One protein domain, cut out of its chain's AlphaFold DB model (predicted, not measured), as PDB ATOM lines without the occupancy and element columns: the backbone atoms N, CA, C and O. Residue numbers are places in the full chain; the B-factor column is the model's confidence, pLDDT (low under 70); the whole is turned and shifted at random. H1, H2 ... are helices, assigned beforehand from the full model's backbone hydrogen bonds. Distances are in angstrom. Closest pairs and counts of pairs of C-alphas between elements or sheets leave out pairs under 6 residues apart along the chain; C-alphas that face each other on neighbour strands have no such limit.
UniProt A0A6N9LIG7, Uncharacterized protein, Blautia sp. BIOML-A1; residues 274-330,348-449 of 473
ATOM      1  N   GLY A 274     175.195 200.077 152.601       78.56
ATOM      2  CA  GLY A 274     174.143 200.629 153.452       78.56
ATOM      3  C   GLY A 274     172.728 200.599 152.866       78.56
ATOM      4  O   GLY A 274     171.787 200.839 153.616       78.56
ATOM      5  N   TYR A 275     172.504 200.204 151.608       81.12
ATOM      6  CA  TYR A 275     171.160 200.157 150.995       81.12
ATOM      7  C   TYR A 275     170.165 199.239 151.725       81.12
ATOM      8  O   TYR A 275     168.951 199.344 151.558       81.12
ATOM      9  N   VAL A 276     170.670 198.331 152.560       78.62
ATOM     10  CA  VAL A 276     169.861 197.464 153.422       78.62
ATOM     11  C   VAL A 276     169.286 198.223 154.628       78.62
ATOM     12  O   VAL A 276     168.259 197.818 155.168       78.62
ATOM     13  N   SER A 277     169.903 199.313 155.082       73.38
ATOM     14  CA  SER A 277     169.465 200.073 156.264       73.38
ATOM     15  C   SER A 277     169.032 201.511 155.966       73.38
ATOM     16  O   SER A 277     168.249 202.066 156.747       73.38
ATOM     17  N   VAL A 278     169.489 202.077 154.846       74.62
ATOM     18  CA  VAL A 278     169.321 203.481 154.444       74.62
ATOM     19  C   VAL A 278     168.089 203.651 153.555       74.62
ATOM     20  O   VAL A 278     167.855 202.860 152.643       74.62
ATOM     21  N   ASP A 279     167.258 204.653 153.851       79.56
ATOM     22  CA  ASP A 279     166.057 204.924 153.056       79.56
ATOM     23  C   ASP A 279     166.384 205.634 151.733       79.56
ATOM     24  O   ASP A 279     167.429 206.261 151.584       79.56
ATOM     25  N   TRP A 280     165.486 205.531 150.751       79.62
ATOM     26  CA  TRP A 280     165.736 206.056 149.405       79.62
ATOM     27  C   TRP A 280     165.995 207.567 149.349       79.62
ATOM     28  O   TRP A 280     166.693 208.004 148.438       79.62
ATOM     29  N   MET A 281     165.452 208.358 150.283       75.50
ATOM     30  CA  MET A 281     165.700 209.804 150.328       75.50
ATOM     31  C   MET A 281     167.125 210.082 150.795       75.50
ATOM     32  O   MET A 281     167.805 210.911 150.200       75.50
ATOM     33  N   GLU A 282     167.580 209.373 151.828       75.88
ATOM     34  CA  GLU A 282     168.957 209.459 152.322       75.88
ATOM     35  C   GLU A 282     169.951 209.041 151.220       75.88
ATOM     36  O   GLU A 282     170.872 209.798 150.927       75.88
ATOM     37  N   ILE A 283     169.686 207.944 150.492       77.00
ATOM     38  CA  ILE A 283     170.502 207.532 149.326       77.00
ATOM     39  C   ILE A 283     170.520 208.622 148.247       77.00
ATOM     40  O   ILE A 283     171.562 208.936 147.677       77.00
ATOM     41  N   LEU A 284     169.361 209.206 147.937       75.75
ATOM     42  CA  LEU A 284     169.237 210.230 146.903       75.75
ATOM     43  C   LEU A 284     170.075 211.477 147.230       75.75
ATOM     44  O   LEU A 284     170.735 212.013 146.340       75.75
ATOM     45  N   PHE A 285     170.076 211.920 148.489       75.50
ATOM     46  CA  PHE A 285     170.902 213.044 148.933       75.50
ATOM     47  C   PHE A 285     172.386 212.683 149.043       75.50
ATOM     48  O   PHE A 285     173.225 213.517 148.716       75.50
ATOM     49  N   GLU A 286     172.732 211.455 149.427       75.62
ATOM     50  CA  GLU A 286     174.126 211.001 149.459       75.62
ATOM     51  C   GLU A 286     174.742 210.972 148.049       75.62
ATOM     52  O   GLU A 286     175.869 211.422 147.846       75.62
ATOM     53  N   LEU A 287     173.977 210.512 147.052       73.81
ATOM     54  CA  LEU A 287     174.434 210.418 145.664       73.81
ATOM     55  C   LEU A 287     174.530 211.778 144.957       73.81
ATOM     56  O   LEU A 287     175.419 211.975 144.126       73.81
ATOM     57  N   TYR A 288     173.610 212.705 145.241       76.06
ATOM     58  CA  TYR A 288     173.442 213.929 144.441       76.06
ATOM     59  C   TYR A 288     173.605 215.238 145.219       76.06
ATOM     60  O   TYR A 288     173.563 216.313 144.617       76.06
ATOM     61  N   GLY A 289     173.827 215.165 146.530       77.69
ATOM     62  CA  GLY A 289     173.962 216.322 147.407       77.69
ATOM     63  C   GLY A 289     172.640 217.051 147.637       77.69
ATOM     64  O   GLY A 289     171.559 216.488 147.460       77.69
ATOM     65  N   ASN A 290     172.727 218.320 148.031       82.62
ATOM     66  CA  ASN A 290     171.559 219.158 148.312       82.62
ATOM     67  C   ASN A 290     170.696 219.365 147.059       82.62
ATOM     68  O   ASN A 290     171.186 219.330 145.927       82.62
ATOM     69  N   PHE A 291     169.403 219.640 147.245       81.88
ATOM     70  CA  PHE A 291     168.464 219.771 146.131       81.88
ATOM     71  C   PHE A 291     168.903 220.835 145.120       81.88
ATOM     72  O   PHE A 291     168.690 220.677 143.922       81.88
ATOM     73  N   ASP A 292     169.541 221.926 145.541       82.94
ATOM     74  CA  ASP A 292     170.058 222.954 144.635       82.94
ATOM     75  C   ASP A 292     171.118 222.411 143.659       82.94
ATOM     76  O   ASP A 292     171.102 222.806 142.489       82.94
ATOM     77  N   GLN A 293     171.927 221.442 144.092       84.19
ATOM     78  CA  GLN A 293     173.017 220.819 143.333       84.19
ATOM     79  C   GLN A 293     172.536 219.822 142.270       84.19
ATOM     80  O   GLN A 293     173.284 219.510 141.340       84.19
ATOM     81  N   TRP A 294     171.290 219.347 142.347       85.25
ATOM     82  CA  TRP A 294     170.818 218.321 141.417       85.25
ATOM     83  C   TRP A 294     170.702 218.851 139.973       85.25
ATOM     84  O   TRP A 294     170.248 219.979 139.740       85.25
ATOM     85  N   PRO A 295     171.001 218.022 138.957       85.38
ATOM     86  CA  PRO A 295     170.722 218.355 137.563       85.38
ATOM     87  C   PRO A 295     169.224 218.594 137.308       85.38
ATOM     88  O   PRO A 295     168.375 217.831 137.767       85.38
ATOM     89  N   GLN A 296     168.866 219.616 136.522       85.12
ATOM     90  CA  GLN A 296     167.458 219.995 136.291       85.12
ATOM     91  C   GLN A 296     166.605 218.848 135.719       85.12
ATOM     92  O   GLN A 296     165.466 218.644 136.138       85.12
ATOM     93  N   ASN A 297     167.160 218.068 134.791       83.94
ATOM     94  CA  ASN A 297     166.515 216.875 134.240       83.94
ATOM     95  C   ASN A 297     166.255 215.811 135.316       83.94
ATOM     96  O   ASN A 297     165.239 215.126 135.280       83.94
ATOM     97  N   MET A 298     167.157 215.671 136.286       82.31
ATOM     98  CA  MET A 298     166.989 214.748 137.397       82.31
ATOM     99  C   MET A 298     165.888 215.210 138.350       82.31
ATOM    100  O   MET A 298     165.015 214.410 138.679       82.31
ATOM    101  N   LYS A 299     165.869 216.498 138.717       86.88
ATOM    102  CA  LYS A 299     164.816 217.062 139.574       86.88
ATOM    103  C   LYS A 299     163.424 216.820 138.981       86.88
ATOM    104  O   LYS A 299     162.514 216.416 139.697       86.88
ATOM    105  N   ILE A 300     163.279 217.006 137.665       84.69
ATOM    106  CA  ILE A 300     162.027 216.732 136.941       84.69
ATOM    107  C   ILE A 300     161.697 215.233 136.948       84.69
ATOM    108  O   ILE A 300     160.552 214.876 137.207       84.69
ATOM    109  N   ARG A 301     162.676 214.344 136.710       80.56
ATOM    110  CA  ARG A 301     162.452 212.884 136.738       80.56
ATOM    111  C   ARG A 301     161.945 212.398 138.097       80.56
ATOM    112  O   ARG A 301     160.970 211.654 138.125       80.56
ATOM    113  N   VAL A 302     162.571 212.841 139.189       81.62
ATOM    114  CA  VAL A 302     162.166 212.488 140.561       81.62
ATOM    115  C   VAL A 302     160.804 213.100 140.905       81.62
ATOM    116  O   VAL A 302     159.932 212.426 141.439       81.62
ATOM    117  N   ALA A 303     160.561 214.365 140.548       82.69
ATOM    118  CA  ALA A 303     159.247 214.978 140.747       82.69
ATOM    119  C   ALA A 303     158.137 214.219 140.002       82.69
ATOM    120  O   ALA A 303     157.059 213.994 140.553       82.69
ATOM    121  N   HIS A 304     158.398 213.808 138.761       79.88
ATOM    122  CA  HIS A 304     157.452 213.052 137.950       79.88
ATOM    123  C   HIS A 304     157.173 211.661 138.531       79.88
ATOM    124  O   HIS A 304     156.011 211.268 138.618       79.88
ATOM    125  N   SER A 305     158.200 210.922 138.965       76.88
ATOM    126  CA  SER A 305     158.018 209.583 139.543       76.88
ATOM    127  C   SER A 305     157.239 209.597 140.859       76.88
ATOM    128  O   SER A 305     156.438 208.700 141.106       76.88
ATOM    129  N   LEU A 306     157.396 210.657 141.652       78.31
ATOM    130  CA  LEU A 306     156.619 210.909 142.867       78.31
ATOM    131  C   LEU A 306     155.195 211.430 142.589       78.31
ATOM    132  O   LEU A 306     154.455 211.728 143.526       78.31
ATOM    133  N   GLY A 307     154.803 211.588 141.319       82.00
ATOM    134  CA  GLY A 307     153.493 212.113 140.929       82.00
ATOM    135  C   GLY A 307     153.299 213.601 141.242       82.00
ATOM    136  O   GLY A 307     152.165 214.062 141.379       82.00
ATOM    137  N   LEU A 308     154.386 214.365 141.388       84.81
ATOM    138  CA  LEU A 308     154.346 215.795 141.708       84.81
ATOM    139  C   LEU A 308     154.179 216.683 140.468       84.81
ATOM    140  O   LEU A 308     153.675 217.799 140.600       84.81
ATOM    141  N   CYS A 309     154.601 216.222 139.288       88.94
ATOM    142  CA  CYS A 309     154.440 216.939 138.020       88.94
ATOM    143  C   CYS A 309     154.362 215.996 136.808       88.94
ATOM    144  O   CYS A 309     154.609 214.799 136.930       88.94
ATOM    145  N   SER A 310     154.041 216.540 135.628       84.12
ATOM    146  CA  SER A 310     154.100 215.810 134.354       84.12
ATOM    147  C   SER A 310     155.550 215.613 133.870       84.12
ATOM    148  O   SER A 310     156.476 216.233 134.391       84.12
ATOM    149  N   GLN A 311     155.769 214.735 132.878       84.19
ATOM    150  CA  GLN A 311     157.110 214.452 132.330       84.19
ATOM    151  C   GLN A 311     157.760 215.696 131.693       84.19
ATOM    152  O   GLN A 311     158.981 215.830 131.706       84.19
ATOM    153  N   ASN A 312     156.937 216.610 131.168       89.31
ATOM    154  CA  ASN A 312     157.340 217.904 130.620       89.31
ATOM    155  C   ASN A 312     156.521 219.009 131.309       89.31
ATOM    156  O   ASN A 312     155.544 219.491 130.729       89.31
ATOM    157  N   PRO A 313     156.872 219.375 132.553       90.12
ATOM    158  CA  PRO A 313     156.044 220.247 133.369       90.12
ATOM    159  C   PRO A 313     156.041 221.681 132.849       90.12
ATOM    160  O   PRO A 313     157.063 222.209 132.404       90.12
ATOM    161  N   SER A 314     154.890 222.344 132.962       92.25
ATOM    162  CA  SER A 314     154.817 223.794 132.768       92.25
ATOM    163  C   SER A 314     155.611 224.531 133.866       92.25
ATOM    164  O   SER A 314     155.873 223.960 134.929       92.25
ATOM    165  N   PRO A 315     155.983 225.813 133.678       91.75
ATOM    166  CA  PRO A 315     156.690 226.576 134.710       91.75
ATOM    167  C   PRO A 315     155.953 226.637 136.059       91.75
ATOM    168  O   PRO A 315     156.590 226.645 137.112       91.75
ATOM    169  N   GLU A 316     154.618 226.657 136.043       90.81
ATOM    170  CA  GLU A 316     153.785 226.687 137.254       90.81
ATOM    171  C   GLU A 316     153.715 225.319 137.946       90.81
ATOM    172  O   GLU A 316     153.862 225.234 139.172       90.81
ATOM    173  N   GLU A 317     153.568 224.242 137.166       89.19
ATOM    174  CA  GLU A 317     153.652 222.865 137.671       89.19
ATOM    175  C   GLU A 317     155.018 222.611 138.312       89.19
ATOM    176  O   GLU A 317     155.103 222.123 139.442       89.19
ATOM    177  N   TRP A 318     156.092 223.020 137.629       93.50
ATOM    178  CA  TRP A 318     157.454 222.866 138.122       93.50
ATOM    179  C   TRP A 318     157.691 223.638 139.419       93.50
ATOM    180  O   TRP A 318     158.256 223.094 140.365       93.50
ATOM    181  N   LYS A 319     157.221 224.888 139.503       92.12
ATOM    182  CA  LYS A 319     157.354 225.703 140.717       92.12
ATOM    183  C   LYS A 319     156.716 225.021 141.930       92.12
ATOM    184  O   LYS A 319     157.289 225.041 143.017       92.12
ATOM    185  N   THR A 320     155.556 224.397 141.735       90.69
ATOM    186  CA  THR A 320     154.838 223.678 142.797       90.69
ATOM    187  C   THR A 320     155.563 222.394 143.201       90.69
ATOM    188  O   THR A 320     155.721 222.124 144.392       90.69
ATOM    189  N   ALA A 321     156.044 221.615 142.228       88.88
ATOM    190  CA  ALA A 321     156.787 220.385 142.486       88.88
ATOM    191  C   ALA A 321     158.137 220.646 143.174       88.88
ATOM    192  O   ALA A 321     158.465 219.986 144.159       88.88
ATOM    193  N   ALA A 322     158.881 221.658 142.721       90.06
ATOM    194  CA  ALA A 322     160.156 222.052 143.312       90.06
ATOM    195  C   ALA A 322     160.006 222.493 144.776       90.06
ATOM    196  O   ALA A 322     160.825 222.126 145.613       90.06
ATOM    197  N   ALA A 323     158.935 223.223 145.112       90.44
ATOM    198  CA  ALA A 323     158.654 223.608 146.496       90.44
ATOM    199  C   ALA A 323     158.410 222.391 147.407       90.44
ATOM    200  O   ALA A 323     158.849 222.388 148.553       90.44
ATOM    201  N   LYS A 324     157.747 221.343 146.902       87.19
ATOM    202  CA  LYS A 324     157.545 220.097 147.658       87.19
ATOM    203  C   LYS A 324     158.848 219.324 147.866       87.19
ATOM    204  O   LYS A 324     159.068 218.835 148.967       87.19
ATOM    205  N   LEU A 325     159.715 219.248 146.857       84.38
ATOM    206  CA  LEU A 325     161.021 218.587 146.994       84.38
ATOM    207  C   LEU A 325     161.919 219.293 148.021       84.38
ATOM    208  O   LEU A 325     162.535 218.621 148.842       84.38
ATOM    209  N   LEU A 326     161.911 220.630 148.051       87.75
ATOM    210  CA  LEU A 326     162.608 221.414 149.081       87.75
ATOM    211  C   LEU A 326     162.087 221.129 150.499       87.75
ATOM    212  O   LEU A 326     162.866 221.063 151.444       87.75
ATOM    213  N   LEU A 327     160.772 220.943 150.666       87.44
ATOM    214  CA  LEU A 327     160.209 220.559 151.965       87.44
ATOM    215  C   LEU A 327     160.680 219.164 152.400       87.44
ATOM    216  O   LEU A 327     160.989 218.971 153.570       87.44
ATOM    217  N   MET A 328     160.768 218.212 151.467       81.81
ATOM    218  CA  MET A 328     161.260 216.860 151.756       81.81
ATOM    219  C   MET A 328     162.743 216.861 152.164       81.81
ATOM    220  O   MET A 328     163.122 216.129 153.075       81.81
ATOM    221  N   GLU A 329     163.570 217.702 151.537       84.50
ATOM    222  CA  GLU A 329     164.965 217.931 151.943       84.50
ATOM    223  C   GLU A 329     165.060 218.505 153.361       84.50
ATOM    224  O   GLU A 329     165.807 217.991 154.189       84.50
ATOM    225  N   GLU A 330     164.262 219.531 153.672       85.88
ATOM    226  CA  GLU A 330     164.222 220.139 155.004       85.88
ATOM    227  C   GLU A 330     163.839 219.123 156.091       85.88
ATOM    228  O   GLU A 330     164.428 219.104 157.172       85.88
ATOM    229  N   GLY A 348     175.511 206.105 177.596       48.84
ATOM    230  CA  GLY A 348     174.340 205.221 177.657       48.84
ATOM    231  C   GLY A 348     173.216 205.576 176.673       48.84
ATOM    232  O   GLY A 348     172.570 204.674 176.139       48.84
ATOM    233  N   ASP A 349     173.016 206.859 176.371       45.19
ATOM    234  CA  ASP A 349     172.003 207.328 175.418       45.19
ATOM    235  C   ASP A 349     172.514 207.284 173.971       45.19
ATOM    236  O   ASP A 349     171.747 206.956 173.062       45.19
ATOM    237  N   ARG A 350     173.826 207.476 173.754       43.53
ATOM    238  CA  ARG A 350     174.470 207.230 172.446       43.53
ATOM    239  C   ARG A 350     174.321 205.777 172.010       43.53
ATOM    240  O   ARG A 350     173.996 205.523 170.856       43.53
ATOM    241  N   LYS A 351     174.473 204.823 172.938       43.16
ATOM    242  CA  LYS A 351     174.203 203.399 172.674       43.16
ATOM    243  C   LYS A 351     172.753 203.153 172.250       43.16
ATOM    244  O   LYS A 351     172.543 202.418 171.294       43.16
ATOM    245  N   LYS A 352     171.768 203.804 172.878       40.28
ATOM    246  CA  LYS A 352     170.341 203.663 172.516       40.28
ATOM    247  C   LYS A 352     169.989 204.288 171.159       40.28
ATOM    248  O   LYS A 352     169.177 203.725 170.430       40.28
ATOM    249  N   ALA A 353     170.582 205.429 170.805       35.03
ATOM    250  CA  ALA A 353     170.381 206.064 169.498       35.03
ATOM    251  C   ALA A 353     171.079 205.284 168.366       35.03
ATOM    252  O   ALA A 353     170.459 205.004 167.344       35.03
ATOM    253  N   TYR A 354     172.316 204.832 168.594       42.34
ATOM    254  CA  TYR A 354     173.074 203.963 167.683       42.34
ATOM    255  C   TYR A 354     172.387 202.604 167.452       42.34
ATOM    256  O   TYR A 354     172.367 202.089 166.335       42.34
ATOM    257  N   GLN A 355     171.736 202.049 168.481       42.62
ATOM    258  CA  GLN A 355     170.947 200.816 168.377       42.62
ATOM    259  C   GLN A 355     169.679 200.961 167.518       42.62
ATOM    260  O   GLN A 355     169.281 199.997 166.868       42.62
ATOM    261  N   ARG A 356     169.059 202.148 167.427       43.59
ATOM    262  CA  ARG A 356     167.838 202.350 166.612       43.59
ATOM    263  C   ARG A 356     168.070 202.185 165.103       43.59
ATOM    264  O   ARG A 356     167.124 201.843 164.395       43.59
ATOM    265  N   GLY A 357     169.301 202.377 164.623       45.62
ATOM    266  CA  GLY A 357     169.703 202.128 163.229       45.62
ATOM    267  C   GLY A 357     170.164 200.692 162.946       45.62
ATOM    268  O   GLY A 357     170.267 200.302 161.787       45.62
ATOM    269  N   ARG A 358     170.401 199.883 163.990       55.44
ATOM    270  CA  ARG A 358     170.958 198.521 163.911       55.44
ATOM    271  C   ARG A 358     169.980 197.445 164.369       55.44
ATOM    272  O   ARG A 358     170.396 196.424 164.905       55.44
ATOM    273  N   SER A 359     168.682 197.625 164.116       65.56
ATOM    274  CA  SER A 359     167.695 196.588 164.446       65.56
ATOM    275  C   SER A 359     168.088 195.221 163.869       65.56
ATOM    276  O   SER A 359     167.796 194.215 164.491       65.56
ATOM    277  N   GLY A 360     168.780 195.184 162.719       72.31
ATOM    278  CA  GLY A 360     169.223 193.957 162.047       72.31
ATOM    279  C   GLY A 360     170.178 193.058 162.846       72.31
ATOM    280  O   GLY A 360     170.197 191.857 162.591       72.31
ATOM    281  N   GLU A 361     170.903 193.584 163.842       83.19
ATOM    282  CA  GLU A 361     171.745 192.772 164.738       83.19
ATOM    283  C   GLU A 361     170.911 191.738 165.510       83.19
ATOM    284  O   GLU A 361     171.258 190.553 165.538       83.19
ATOM    285  N   ASP A 362     169.789 192.177 166.088       83.38
ATOM    286  CA  ASP A 362     168.892 191.311 166.854       83.38
ATOM    287  C   ASP A 362     168.272 190.240 165.947       83.38
ATOM    288  O   ASP A 362     168.232 189.068 166.317       83.38
ATOM    289  N   PHE A 363     167.896 190.608 164.714       87.38
ATOM    290  CA  PHE A 363     167.398 189.653 163.719       87.38
ATOM    291  C   PHE A 363     168.445 188.586 163.395       87.38
ATOM    292  O   PHE A 363     168.135 187.403 163.450       87.38
ATOM    293  N   PHE A 364     169.694 188.970 163.112       90.00
ATOM    294  CA  PHE A 364     170.757 188.008 162.793       90.00
ATOM    295  C   PHE A 364     171.051 187.077 163.969       90.00
ATOM    296  O   PHE A 364     171.272 185.883 163.769       90.00
ATOM    297  N   ARG A 365     171.005 187.596 165.202       90.00
ATOM    298  CA  ARG A 365     171.104 186.766 166.403       90.00
ATOM    299  C   ARG A 365     169.968 185.748 166.451       90.00
ATOM    300  O   ARG A 365     170.233 184.561 166.616       90.00
ATOM    301  N   GLU A 366     168.730 186.210 166.295       88.00
ATOM    302  CA  GLU A 366     167.532 185.372 166.343       88.00
ATOM    303  C   GLU A 366     167.488 184.345 165.205       88.00
ATOM    304  O   GLU A 366     167.047 183.223 165.438       88.00
ATOM    305  N   PHE A 367     168.000 184.670 164.016       91.69
ATOM    306  CA  PHE A 367     168.146 183.724 162.910       91.69
ATOM    307  C   PHE A 367     169.089 182.582 163.292       91.69
ATOM    308  O   PHE A 367     168.715 181.417 163.185       91.69
ATOM    309  N   ILE A 368     170.281 182.893 163.817       90.94
ATOM    310  CA  ILE A 368     171.264 181.869 164.213       90.94
ATOM    311  C   ILE A 368     170.710 181.004 165.352       90.94
ATOM    312  O   ILE A 368     170.798 179.774 165.311       90.94
ATOM    313  N   THR A 369     170.096 181.622 166.362       87.88
ATOM    314  CA  THR A 369     169.583 180.897 167.533       87.88
ATOM    315  C   THR A 369     168.218 180.243 167.312       87.88
ATOM    316  O   THR A 369     167.764 179.532 168.201       87.88
ATOM    317  N   GLY A 370     167.567 180.450 166.164       84.31
ATOM    318  CA  GLY A 370     166.232 179.909 165.875       84.31
ATOM    319  C   GLY A 370     165.096 180.593 166.645       84.31
ATOM    320  O   GLY A 370     164.041 180.004 166.850       84.31
ATOM    321  N   GLY A 371     165.307 181.835 167.090       82.06
ATOM    322  CA  GLY A 371     164.277 182.660 167.732       82.06
ATOM    323  C   GLY A 371     163.317 183.326 166.741       82.06
ATOM    324  O   GLY A 371     162.232 183.749 167.137       82.06
ATOM    325  N   ARG A 372     163.703 183.412 165.463       86.06
ATOM    326  CA  ARG A 372     162.922 184.033 164.389       86.06
ATOM    327  C   ARG A 372     163.126 183.287 163.077       86.06
ATOM    328  O   ARG A 372     164.225 182.809 162.802       86.06
ATOM    329  N   ASP A 373     162.062 183.216 162.284       87.62
ATOM    330  CA  ASP A 373     162.135 182.659 160.935       87.62
ATOM    331  C   ASP A 373     162.941 183.567 159.998       87.62
ATOM    332  O   ASP A 373     163.133 184.739 160.294       87.62
ATOM    333  N   ILE A 374     163.416 183.055 158.868       91.75
ATOM    334  CA  ILE A 374     164.139 183.859 157.875       91.75
ATOM    335  C   ILE A 374     163.270 183.942 156.634       91.75
ATOM    336  O   ILE A 374     163.020 182.917 156.007       91.75
ATOM    337  N   ASN A 375     162.839 185.141 156.243       90.81
ATOM    338  CA  ASN A 375     162.068 185.278 155.012       90.81
ATOM    339  C   ASN A 375     162.927 185.011 153.763       90.81
ATOM    340  O   ASN A 375     164.163 185.109 153.761       90.81
ATOM    341  N   ARG A 376     162.238 184.707 152.662       93.06
ATOM    342  CA  ARG A 376     162.843 184.383 151.367       93.06
ATOM    343  C   ARG A 376     163.852 185.438 150.901       93.06
ATOM    344  O   ARG A 376     164.966 185.091 150.505       93.06
ATOM    345  N   ALA A 377     163.480 186.714 150.957       93.88
ATOM    346  CA  ALA A 377     164.309 187.806 150.454       93.88
ATOM    347  C   ALA A 377     165.593 187.990 151.281       93.88
ATOM    348  O   ALA A 377     166.672 188.146 150.710       93.88
ATOM    349  N   THR A 378     165.516 187.878 152.609       94.44
ATOM    350  CA  THR A 378     166.676 187.951 153.511       94.44
ATOM    351  C   THR A 378     167.636 186.801 153.255       94.44
ATOM    352  O   THR A 378     168.838 187.035 153.123       94.44
ATOM    353  N   LEU A 379     167.120 185.573 153.121       96.75
ATOM    354  CA  LEU A 379     167.952 184.411 152.818       96.75
ATOM    355  C   LEU A 379     168.675 184.588 151.478       96.75
ATOM    356  O   LEU A 379     169.890 184.422 151.420       96.75
ATOM    357  N   ILE A 380     167.957 184.968 150.415       97.44
ATOM    358  CA  ILE A 380     168.555 185.212 149.093       97.44
ATOM    359  C   ILE A 380     169.657 186.268 149.192       97.44
ATOM    360  O   ILE A 380     170.776 186.034 148.742       97.44
ATOM    361  N   SER A 381     169.365 187.399 149.828       96.25
ATOM    362  CA  SER A 381     170.300 188.522 149.949       96.25
ATOM    363  C   SER A 381     171.561 188.138 150.716       96.25
ATOM    364  O   SER A 381     172.667 188.516 150.325       96.25
ATOM    365  N   PHE A 382     171.415 187.351 151.785       97.50
ATOM    366  CA  PHE A 382     172.542 186.824 152.550       97.50
ATOM    367  C   PHE A 382     173.389 185.846 151.727       97.50
ATOM    368  O   PHE A 382     174.615 185.918 151.742       97.50
ATOM    369  N   LEU A 383     172.754 184.977 150.941       97.94
ATOM    370  CA  LEU A 383     173.455 184.068 150.037       97.94
ATOM    371  C   LEU A 383     174.233 184.836 148.953       97.94
ATOM    372  O   LEU A 383     175.394 184.521 148.698       97.94
ATOM    373  N   LEU A 384     173.652 185.879 148.353       97.25
ATOM    374  CA  LEU A 384     174.364 186.727 147.387       97.25
ATOM    375  C   LEU A 384     175.596 187.408 148.003       97.25
ATOM    376  O   LEU A 384     176.656 187.424 147.376       97.25
ATOM    377  N   PHE A 385     175.486 187.882 149.247       96.38
ATOM    378  CA  PHE A 385     176.619 188.403 150.015       96.38
ATOM    379  C   PHE A 385     177.739 187.359 150.155       96.38
ATOM    380  O   PHE A 385     178.884 187.624 149.786       96.38
ATOM    381  N   VAL A 386     177.419 186.143 150.615       97.00
ATOM    382  CA  VAL A 386     178.432 185.091 150.801       97.00
ATOM    383  C   VAL A 386     179.062 184.684 149.470       97.00
ATOM    384  O   VAL A 386     180.280 184.538 149.400       97.00
ATOM    385  N   ARG A 387     178.269 184.578 148.393       94.81
ATOM    386  CA  ARG A 387     178.773 184.291 147.039       94.81
ATOM    387  C   ARG A 387     179.877 185.261 146.620       94.81
ATOM    388  O   ARG A 387     180.834 184.835 145.982       94.81
ATOM    389  N   MET A 388     179.713 186.548 146.915       95.12
ATOM    390  CA  MET A 388     180.663 187.581 146.500       95.12
ATOM    391  C   MET A 388     181.895 187.657 147.397       95.12
ATOM    392  O   MET A 388     182.955 188.087 146.949       95.12
ATOM    393  N   ARG A 389     181.766 187.269 148.668       94.25
ATOM    394  CA  ARG A 389     182.843 187.412 149.656       94.25
ATOM    395  C   ARG A 389     183.696 186.154 149.808       94.25
ATOM    396  O   ARG A 389     184.833 186.273 150.259       94.25
ATOM    397  N   VAL A 390     183.173 184.991 149.420       94.38
ATOM    398  CA  VAL A 390     183.793 183.681 149.653       94.38
ATOM    399  C   VAL A 390     183.955 182.904 148.351       94.38
ATOM    400  O   VAL A 390     183.008 182.742 147.578       94.38
ATOM    401  N   SER A 391     185.144 182.342 148.138       91.62
ATOM    402  CA  SER A 391     185.388 181.370 147.071       91.62
ATOM    403  C   SER A 391     184.879 179.990 147.489       91.62
ATOM    404  O   SER A 391     185.604 179.189 148.068       91.62
ATOM    405  N   LEU A 392     183.601 179.732 147.219       92.31
ATOM    406  CA  LEU A 392     182.946 178.457 147.516       92.31
ATOM    407  C   LEU A 392     183.370 177.360 146.526       92.31
ATOM    408  O   LEU A 392     183.551 177.635 145.338       92.31
ATOM    409  N   ASP A 393     183.452 176.119 147.013       90.38
ATOM    410  CA  ASP A 393     183.622 174.925 146.176       90.38
ATOM    411  C   ASP A 393     182.439 174.710 145.208       90.38
ATOM    412  O   ASP A 393     181.380 175.333 145.333       90.38
ATOM    413  N   ASP A 394     182.601 173.808 144.237       88.19
ATOM    414  CA  ASP A 394     181.594 173.566 143.195       88.19
ATOM    415  C   ASP A 394     180.247 173.052 143.740       88.19
ATOM    416  O   ASP A 394     179.199 173.325 143.149       88.19
ATOM    417  N   GLU A 395     180.240 172.355 144.879       86.88
ATOM    418  CA  GLU A 395     179.022 171.815 145.497       86.88
ATOM    419  C   GLU A 395     178.206 172.894 146.224       86.88
ATOM    420  O   GLU A 395     176.968 172.838 146.299       86.88
ATOM    421  N   ASN A 396     178.898 173.887 146.777       89.81
ATOM    422  CA  ASN A 396     178.327 174.940 147.600       89.81
ATOM    423  C   ASN A 396     178.202 176.273 146.861       89.81
ATOM    424  O   ASN A 396     177.470 177.149 147.335       89.81
ATOM    425  N   LYS A 397     178.822 176.424 145.686       93.19
ATOM    426  CA  LYS A 397     178.724 177.622 144.851       93.19
ATOM    427  C   LYS A 397     177.271 177.989 144.564       93.19
ATOM    428  O   LYS A 397     176.461 177.193 144.082       93.19
ATOM    429  N   ILE A 398     176.940 179.248 144.828       95.00
ATOM    430  CA  ILE A 398     175.573 179.762 144.715       95.00
ATOM    431  C   ILE A 398     175.291 180.094 143.251       95.00
ATOM    432  O   ILE A 398     175.436 181.226 142.803       95.00
ATOM    433  N   THR A 399     174.930 179.078 142.474       95.19
ATOM    434  CA  THR A 399     174.396 179.216 141.113       95.19
ATOM    435  C   THR A 399     172.880 179.419 141.145       95.19
ATOM    436  O   THR A 399     172.244 179.191 142.171       95.19
ATOM    437  N   MET A 400     172.268 179.791 140.016       95.38
ATOM    438  CA  MET A 400     170.805 179.912 139.914       95.38
ATOM    439  C   MET A 400     170.094 178.591 140.267       95.38
ATOM    440  O   MET A 400     169.153 178.582 141.056       95.38
ATOM    441  N   ASN A 401     170.605 177.461 139.766       93.06
ATOM    442  CA  ASN A 401     170.067 176.134 140.077       93.06
ATOM    443  C   ASN A 401     170.228 175.789 141.561       93.06
ATOM    444  O   ASN A 401     169.310 175.251 142.180       93.06
ATOM    445  N   ARG A 402     171.388 176.115 142.148       93.81
ATOM    446  CA  ARG A 402     171.640 175.874 143.571       93.81
ATOM    447  C   ARG A 402     170.733 176.729 144.446       93.81
ATOM    448  O   ARG A 402     170.156 176.190 145.385       93.81
ATOM    449  N   LEU A 403     170.574 178.013 144.126       96.19
ATOM    450  CA  LEU A 403     169.693 178.915 144.858       96.19
ATOM    451  C   LEU A 403     168.242 178.424 144.804       96.19
ATOM    452  O   LEU A 403     167.632 178.269 145.853       96.19
ATOM    453  N   ASN A 404     167.729 178.050 143.629       94.88
ATOM    454  CA  ASN A 404     166.391 177.457 143.516       94.88
ATOM    455  C   ASN A 404     166.243 176.176 144.348       94.88
ATOM    456  O   ASN A 404     165.246 176.016 145.046       94.88
ATOM    457  N   ARG A 405     167.243 175.285 144.348       91.56
ATOM    458  CA  ARG A 405     167.224 174.082 145.198       91.56
ATOM    459  C   ARG A 405     167.198 174.435 146.690       91.56
ATOM    460  O   ARG A 405     166.495 173.777 147.447       91.56
ATOM    461  N   ILE A 406     167.947 175.456 147.114       92.69
ATOM    462  CA  ILE A 406     167.928 175.960 148.495       92.69
ATOM    463  C   ILE A 406     166.536 176.491 148.852       92.69
ATOM    464  O   ILE A 406     165.993 176.094 149.877       92.69
ATOM    465  N   LEU A 407     165.944 177.328 147.996       93.00
ATOM    466  CA  LEU A 407     164.618 177.911 148.215       93.00
ATOM    467  C   LEU A 407     163.541 176.833 148.357       93.00
ATOM    468  O   LEU A 407     162.832 176.813 149.363       93.00
ATOM    469  N   MET A 408     163.503 175.873 147.430       88.12
ATOM    470  CA  MET A 408     162.552 174.759 147.478       88.12
ATOM    471  C   MET A 408     162.708 173.929 148.756       88.12
ATOM    472  O   MET A 408     161.719 173.579 149.390       88.12
ATOM    473  N   ASN A 409     163.945 173.684 149.199       86.50
ATOM    474  CA  ASN A 409     164.208 172.979 150.457       86.50
ATOM    475  C   ASN A 409     163.715 173.724 151.700       86.50
ATOM    476  O   ASN A 409     163.564 173.101 152.747       86.50
ATOM    477  N   CYS A 410     163.528 175.040 151.612       87.62
ATOM    478  CA  CYS A 410     163.001 175.870 152.692       87.62
ATOM    479  C   CYS A 410     161.472 176.047 152.611       87.62
ATOM    480  O   CYS A 410     160.885 176.698 153.477       87.62
ATOM    481  N   GLY A 411     160.820 175.491 151.582       84.75
ATOM    482  CA  GLY A 411     159.402 175.728 151.296       84.75
ATOM    483  C   GLY A 411     159.121 177.085 150.637       84.75
ATOM    484  O   GLY A 411     157.973 177.530 150.622       84.75
ATOM    485  N   PHE A 412     160.151 177.749 150.101       90.62
ATOM    486  CA  PHE A 412     160.014 178.986 149.337       90.62
ATOM    487  C   PHE A 412     159.818 178.699 147.851       90.62
ATOM    488  O   PHE A 412     160.393 177.754 147.307       90.62
ATOM    489  N   ALA A 413     159.075 179.576 147.176       90.44
ATOM    490  CA  ALA A 413     159.012 179.577 145.722       90.44
ATOM    491  C   ALA A 413     160.408 179.824 145.120       90.44
ATOM    492  O   ALA A 413     161.186 180.645 145.626       90.44
ATOM    493  N   GLY A 414     160.713 179.129 144.021       92.38
ATOM    494  CA  GLY A 414     161.911 179.387 143.219       92.38
ATOM    495  C   GLY A 414     161.918 180.794 142.612       92.38
ATOM    496  O   GLY A 414     160.961 181.552 142.756       92.38
ATOM    497  N   LEU A 415     163.013 181.157 141.947       94.88
ATOM    498  CA  LEU A 415     163.143 182.441 141.263       94.88
ATOM    499  C   LEU A 415     162.181 182.536 140.069       94.88
ATOM    500  O   LEU A 415     162.224 181.688 139.171       94.88
ATOM    501  N   LYS A 416     161.373 183.595 140.043       92.25
ATOM    502  CA  LYS A 416     160.364 183.912 139.032       92.25
ATOM    503  C   LYS A 416     160.770 185.180 138.255       92.25
ATOM    504  O   LYS A 416     160.905 186.241 138.852       92.25
ATOM    505  N   PRO A 417     161.010 185.117 136.934       90.81
ATOM    506  CA  PRO A 417     161.568 186.244 136.172       90.81
ATOM    507  C   PRO A 417     160.627 187.454 136.042       90.81
ATOM    508  O   PRO A 417     161.075 188.539 135.681       90.81
ATOM    509  N   ASP A 418     159.338 187.261 136.296       90.38
ATOM    510  CA  ASP A 418     158.280 188.268 136.299       90.38
ATOM    511  C   ASP A 418     158.195 189.063 137.613       90.38
ATOM    512  O   ASP A 418     157.612 190.146 137.627       90.38
ATOM    513  N   GLN A 419     158.824 188.588 138.692       90.06
ATOM    514  CA  GLN A 419     158.928 189.332 139.947       90.06
ATOM    515  C   GLN A 419     160.132 190.287 139.920       90.06
ATOM    516  O   GLN A 419     161.244 189.892 139.569       90.06
ATOM    517  N   GLU A 420     159.932 191.545 140.337       91.25
ATOM    518  CA  GLU A 420     160.971 192.590 140.285       91.25
ATOM    519  C   GLU A 420     162.252 192.192 141.045       91.25
ATOM    520  O   GLU A 420     163.352 192.260 140.487       91.25
ATOM    521  N   PHE A 421     162.112 191.715 142.288       93.50
ATOM    522  CA  PHE A 421     163.246 191.288 143.113       93.50
ATOM    523  C   PHE A 421     163.991 190.090 142.507       93.50
ATOM    524  O   PHE A 421     165.220 190.075 142.448       93.50
ATOM    525  N   ASP A 422     163.267 189.099 141.996       95.88
ATOM    526  CA  ASP A 422     163.868 187.903 141.407       95.88
ATOM    527  C   ASP A 422     164.563 188.205 140.081       95.88
ATOM    528  O   ASP A 422     165.626 187.651 139.801       95.88
ATOM    529  N   CYS A 423     164.012 189.119 139.280       95.56
ATOM    530  CA  CYS A 423     164.666 189.619 138.078       95.56
ATOM    531  C   CYS A 423     166.020 190.266 138.417       95.56
ATOM    532  O   CYS A 423     167.027 189.951 137.774       95.56
ATOM    533  N   PHE A 424     166.076 191.081 139.478       95.81
ATOM    534  CA  PHE A 424     167.334 191.607 140.019       95.81
ATOM    535  C   PHE A 424     168.302 190.477 140.410       95.81
ATOM    536  O   PHE A 424     169.440 190.456 139.940       95.81
ATOM    537  N   VAL A 425     167.849 189.488 141.188       97.25
ATOM    538  CA  VAL A 425     168.683 188.354 141.632       97.25
ATOM    539  C   VAL A 425     169.223 187.553 140.442       97.25
ATOM    540  O   VAL A 425     170.397 187.181 140.412       97.25
ATOM    541  N   ILE A 426     168.395 187.302 139.424       97.38
ATOM    542  CA  ILE A 426     168.792 186.590 138.205       97.38
ATOM    543  C   ILE A 426     169.857 187.383 137.439       97.38
ATOM    544  O   ILE A 426     170.852 186.789 137.011       97.38
ATOM    545  N   ARG A 427     169.680 188.702 137.272       96.88
ATOM    546  CA  ARG A 427     170.685 189.579 136.642       96.88
ATOM    547  C   ARG A 427     171.994 189.552 137.427       96.88
ATOM    548  O   ARG A 427     173.042 189.308 136.834       96.88
ATOM    549  N   PHE A 428     171.922 189.700 138.748       96.69
ATOM    550  CA  PHE A 428     173.076 189.672 139.645       96.69
ATOM    551  C   PHE A 428     173.868 188.362 139.511       96.69
ATOM    552  O   PHE A 428     175.084 188.370 139.337       96.69
ATOM    553  N   LEU A 429     173.186 187.210 139.521       96.44
ATOM    554  CA  LEU A 429     173.831 185.893 139.430       96.44
ATOM    555  C   LEU A 429     174.466 185.600 138.061       96.44
ATOM    556  O   LEU A 429     175.367 184.754 137.997       96.44
ATOM    557  N   ARG A 430     173.970 186.237 136.992       95.69
ATOM    558  CA  ARG A 430     174.450 186.079 135.608       95.69
ATOM    559  C   ARG A 430     175.538 187.079 135.225       95.69
ATOM    560  O   ARG A 430     176.261 186.809 134.270       95.69
ATOM    561  N   SER A 431     175.630 188.206 135.926       95.69
ATOM    562  CA  SER A 431     176.600 189.256 135.624       95.69
ATOM    563  C   SER A 431     178.032 188.814 135.918       95.69
ATOM    564  O   SER A 431     178.285 188.060 136.862       95.69
ATOM    565  N   THR A 432     178.971 189.313 135.115       93.00
ATOM    566  CA  THR A 432     180.406 189.286 135.431       93.00
ATOM    567  C   THR A 432     180.779 190.369 136.437       93.00
ATOM    568  O   THR A 432     181.698 190.151 137.215       93.00
ATOM    569  N   GLU A 433     180.007 191.462 136.476       94.12
ATOM    570  CA  GLU A 433     180.126 192.579 137.419       94.12
ATOM    571  C   GLU A 433     178.813 192.707 138.221       94.12
ATOM    572  O   GLU A 433     177.891 193.424 137.823       94.12
ATOM    573  N   PRO A 434     178.614 191.922 139.299       93.88
ATOM    574  CA  PRO A 434     177.353 191.936 140.044       93.88
ATOM    575  C   PRO A 434     177.114 193.220 140.851       93.88
ATOM    576  O   PRO A 434     175.962 193.543 141.131       93.88
ATOM    577  N   LEU A 435     178.177 193.940 141.226       92.38
ATOM    578  CA  LEU A 435     178.061 195.204 141.962       92.38
ATOM    579  C   LEU A 435     177.497 196.322 141.078       92.38
ATOM    580  O   LEU A 435     176.593 197.018 141.523       92.38
ATOM    581  N   ASP A 436     177.891 196.392 139.807       93.50
ATOM    582  CA  ASP A 436     177.293 197.326 138.844       93.50
ATOM    583  C   ASP A 436     175.778 197.093 138.715       93.50
ATOM    584  O   ASP A 436     174.982 198.028 138.724       93.50
ATOM    585  N   VAL A 437     175.345 195.825 138.685       95.44
ATOM    586  CA  VAL A 437     173.911 195.477 138.654       95.44
ATOM    587  C   VAL A 437     173.184 195.934 139.921       95.44
ATOM    588  O   VAL A 437     172.018 196.322 139.847       95.44
ATOM    589  N   LEU A 438     173.841 195.860 141.082       92.38
ATOM    590  CA  LEU A 438     173.296 196.358 142.342       92.38
ATOM    591  C   LEU A 438     173.132 197.883 142.300       92.38
ATOM    592  O   LEU A 438     172.044 198.369 142.602       92.38
ATOM    593  N   GLU A 439     174.172 198.614 141.900       89.31
ATOM    594  CA  GLU A 439     174.160 200.078 141.816       89.31
ATOM    595  C   GLU A 439     173.100 200.584 140.826       89.31
ATOM    596  O   GLU A 439     172.275 201.428 141.183       89.31
ATOM    597  N   GLU A 440     173.034 199.999 139.624       90.94
ATOM    598  CA  GLU A 440     172.023 200.326 138.612       90.94
ATOM    599  C   GLU A 440     170.589 200.130 139.131       90.94
ATOM    600  O   GLU A 440     169.695 200.943 138.875       90.94
ATOM    601  N   GLU A 441     170.335 199.021 139.831       92.06
ATOM    602  CA  GLU A 441     168.991 198.703 140.311       92.06
ATOM    603  C   GLU A 441     168.594 199.587 141.502       92.06
ATOM    604  O   GLU A 441     167.429 199.980 141.608       92.06
ATOM    605  N   VAL A 442     169.548 199.961 142.359       87.38
ATOM    606  CA  VAL A 442     169.329 200.940 143.432       87.38
ATOM    607  C   VAL A 442     169.001 202.307 142.842       87.38
ATOM    608  O   VAL A 442     167.975 202.881 143.209       87.38
ATOM    609  N   GLU A 443     169.788 202.803 141.882       83.19
ATOM    610  CA  GLU A 443     169.522 204.085 141.218       83.19
ATOM    611  C   GLU A 443     168.126 204.093 140.578       83.19
ATOM    612  O   GLU A 443     167.347 205.032 140.763       83.19
ATOM    613  N   LYS A 444     167.760 203.007 139.888       86.38
ATOM    614  CA  LYS A 444     166.431 202.838 139.291       86.38
ATOM    615  C   LYS A 444     165.305 202.946 140.326       86.38
ATOM    616  O   LYS A 444     164.313 203.622 140.045       86.38
ATOM    617  N   GLN A 445     165.421 202.299 141.489       85.25
ATOM    618  CA  GLN A 445     164.393 202.349 142.542       85.25
ATOM    619  C   GLN A 445     164.321 203.726 143.212       85.25
ATOM    620  O   GLN A 445     163.233 204.280 143.383       85.25
ATOM    621  N   VAL A 446     165.479 204.319 143.502       80.19
ATOM    622  CA  VAL A 446     165.594 205.645 144.118       80.19
ATOM    623  C   VAL A 446     164.979 206.722 143.221       80.19
ATOM    624  O   VAL A 446     164.176 207.530 143.687       80.19
ATOM    625  N   VAL A 447     165.248 206.691 141.910       73.50
ATOM    626  CA  VAL A 447     164.622 207.610 140.942       73.50
ATOM    627  C   VAL A 447     163.105 207.420 140.879       73.50
ATOM    628  O   VAL A 447     162.393 208.379 140.591       73.50
ATOM    629  N   GLN A 448     162.585 206.227 141.178       80.44
ATOM    630  CA  GLN A 448     161.145 205.960 141.272       80.44
ATOM    631  C   GLN A 448     160.517 206.378 142.613       80.44
ATOM    632  O   GLN A 448     159.313 206.199 142.788       80.44
ATOM    633  N   GLY A 449     161.299 206.916 143.555       75.69
ATOM    634  CA  GLY A 449     160.811 207.263 144.890       75.69
ATOM    635  C   GLY A 449     160.499 206.046 145.760       75.69
ATOM    636  O   GLY A 449     159.641 206.115 146.643       75.69
TER     637      GLY A 449
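This is residues 274 to 330 and 348 to 449 of the 473 residues of an uncharacterized protein of Blautia sp. BIOML-A1 (UniProt A0A6N9LIG7). Two loose groups of helices lie at the ends of the long axis, H1, H2 and H3 at one end and H6, H7 and H8 at the other, and H9 bridges them, folding back on H8 as a hairpin and reaching H1 and H2 with its last residues. From the H6 side H5 and H4 lead away as an arm, and H4, residues 348 to 356, sticks out. The printed part has 159 residues with nine named helices, H1 to H9 in order along the chain, and no named strand; the class is all helix. It is loose, with a radius of gyration of the C-alphas of 19.9 A, and spans 60 by 46 by 27 A.

The longest helix by residues is H3, residues 315 to 330, 22.6 A from C-alpha 315 at (156.690, 226.576, 134.710) to C-alpha 330 at (164.222, 220.139, 155.004). Before it come H1, residues 280 to 288, 12.1 A, and H2, residues 296 to 305, 14.4 A. After the cut follow H4, residues 348 to 356, 13.1 A, H5, residues 359 to 369, 16.1 A, H6, residues 376 to 389, 20.3 A, H7, residues 400 to 409, 14.2 A, and H8, residues 420 to 430, 15.7 A. H9, residues 434 to 447, 20.2 A, ends with C-alpha 447 at (164.622, 207.610, 140.942).

H3 touches H2 with residues 318 to 325 alone, about perpendicular at 83 degrees; the closest C-alphas, of Ala 303 and Ala 321, are 6.2 A apart. H2 only just touches the hub H9, with 3 pairs of C-alphas within 8 A, closest Val 302 and Val 447 at 5.5 A. H9 touches H1 with residues 445 to 447 alone, closest C-alphas Trp 280 and Val 446 at 5.3 A, only just about perpendicular at 73 degrees. H8 and H9 touch as a helical hairpin, opposite ways at a shallow tilt of 24 degrees, closest C-alphas Phe 428 and Pro 434 at 4.9 A. H6 and H8 are near each other. H7 is close but not clearly touching to H6, at 7.4 A between C-alphas 376 and 407, and to H8, at 6.7 A between C-alphas 400 and 429. H5 and H6 are apart, and H4 and H5 meet only through their link. In H1 to H4 and H6 to H9 every O i to N i+4 pair is within hydrogen-bond range; in H5, 6 of 7 are.

The C-alphas farthest apart, of Glu 316 and Glu 395, are 61.0 A apart. Residues 331 to 347 are not printed, and C-alphas 330 and 348 are 28.9 A apart across the cut. Of the links that are printed whole, none is long. Residues 389 to 395 stand free, as does H4. Mean pLDDT of the printed part is 84.9; residues 348 to 359 are under 70.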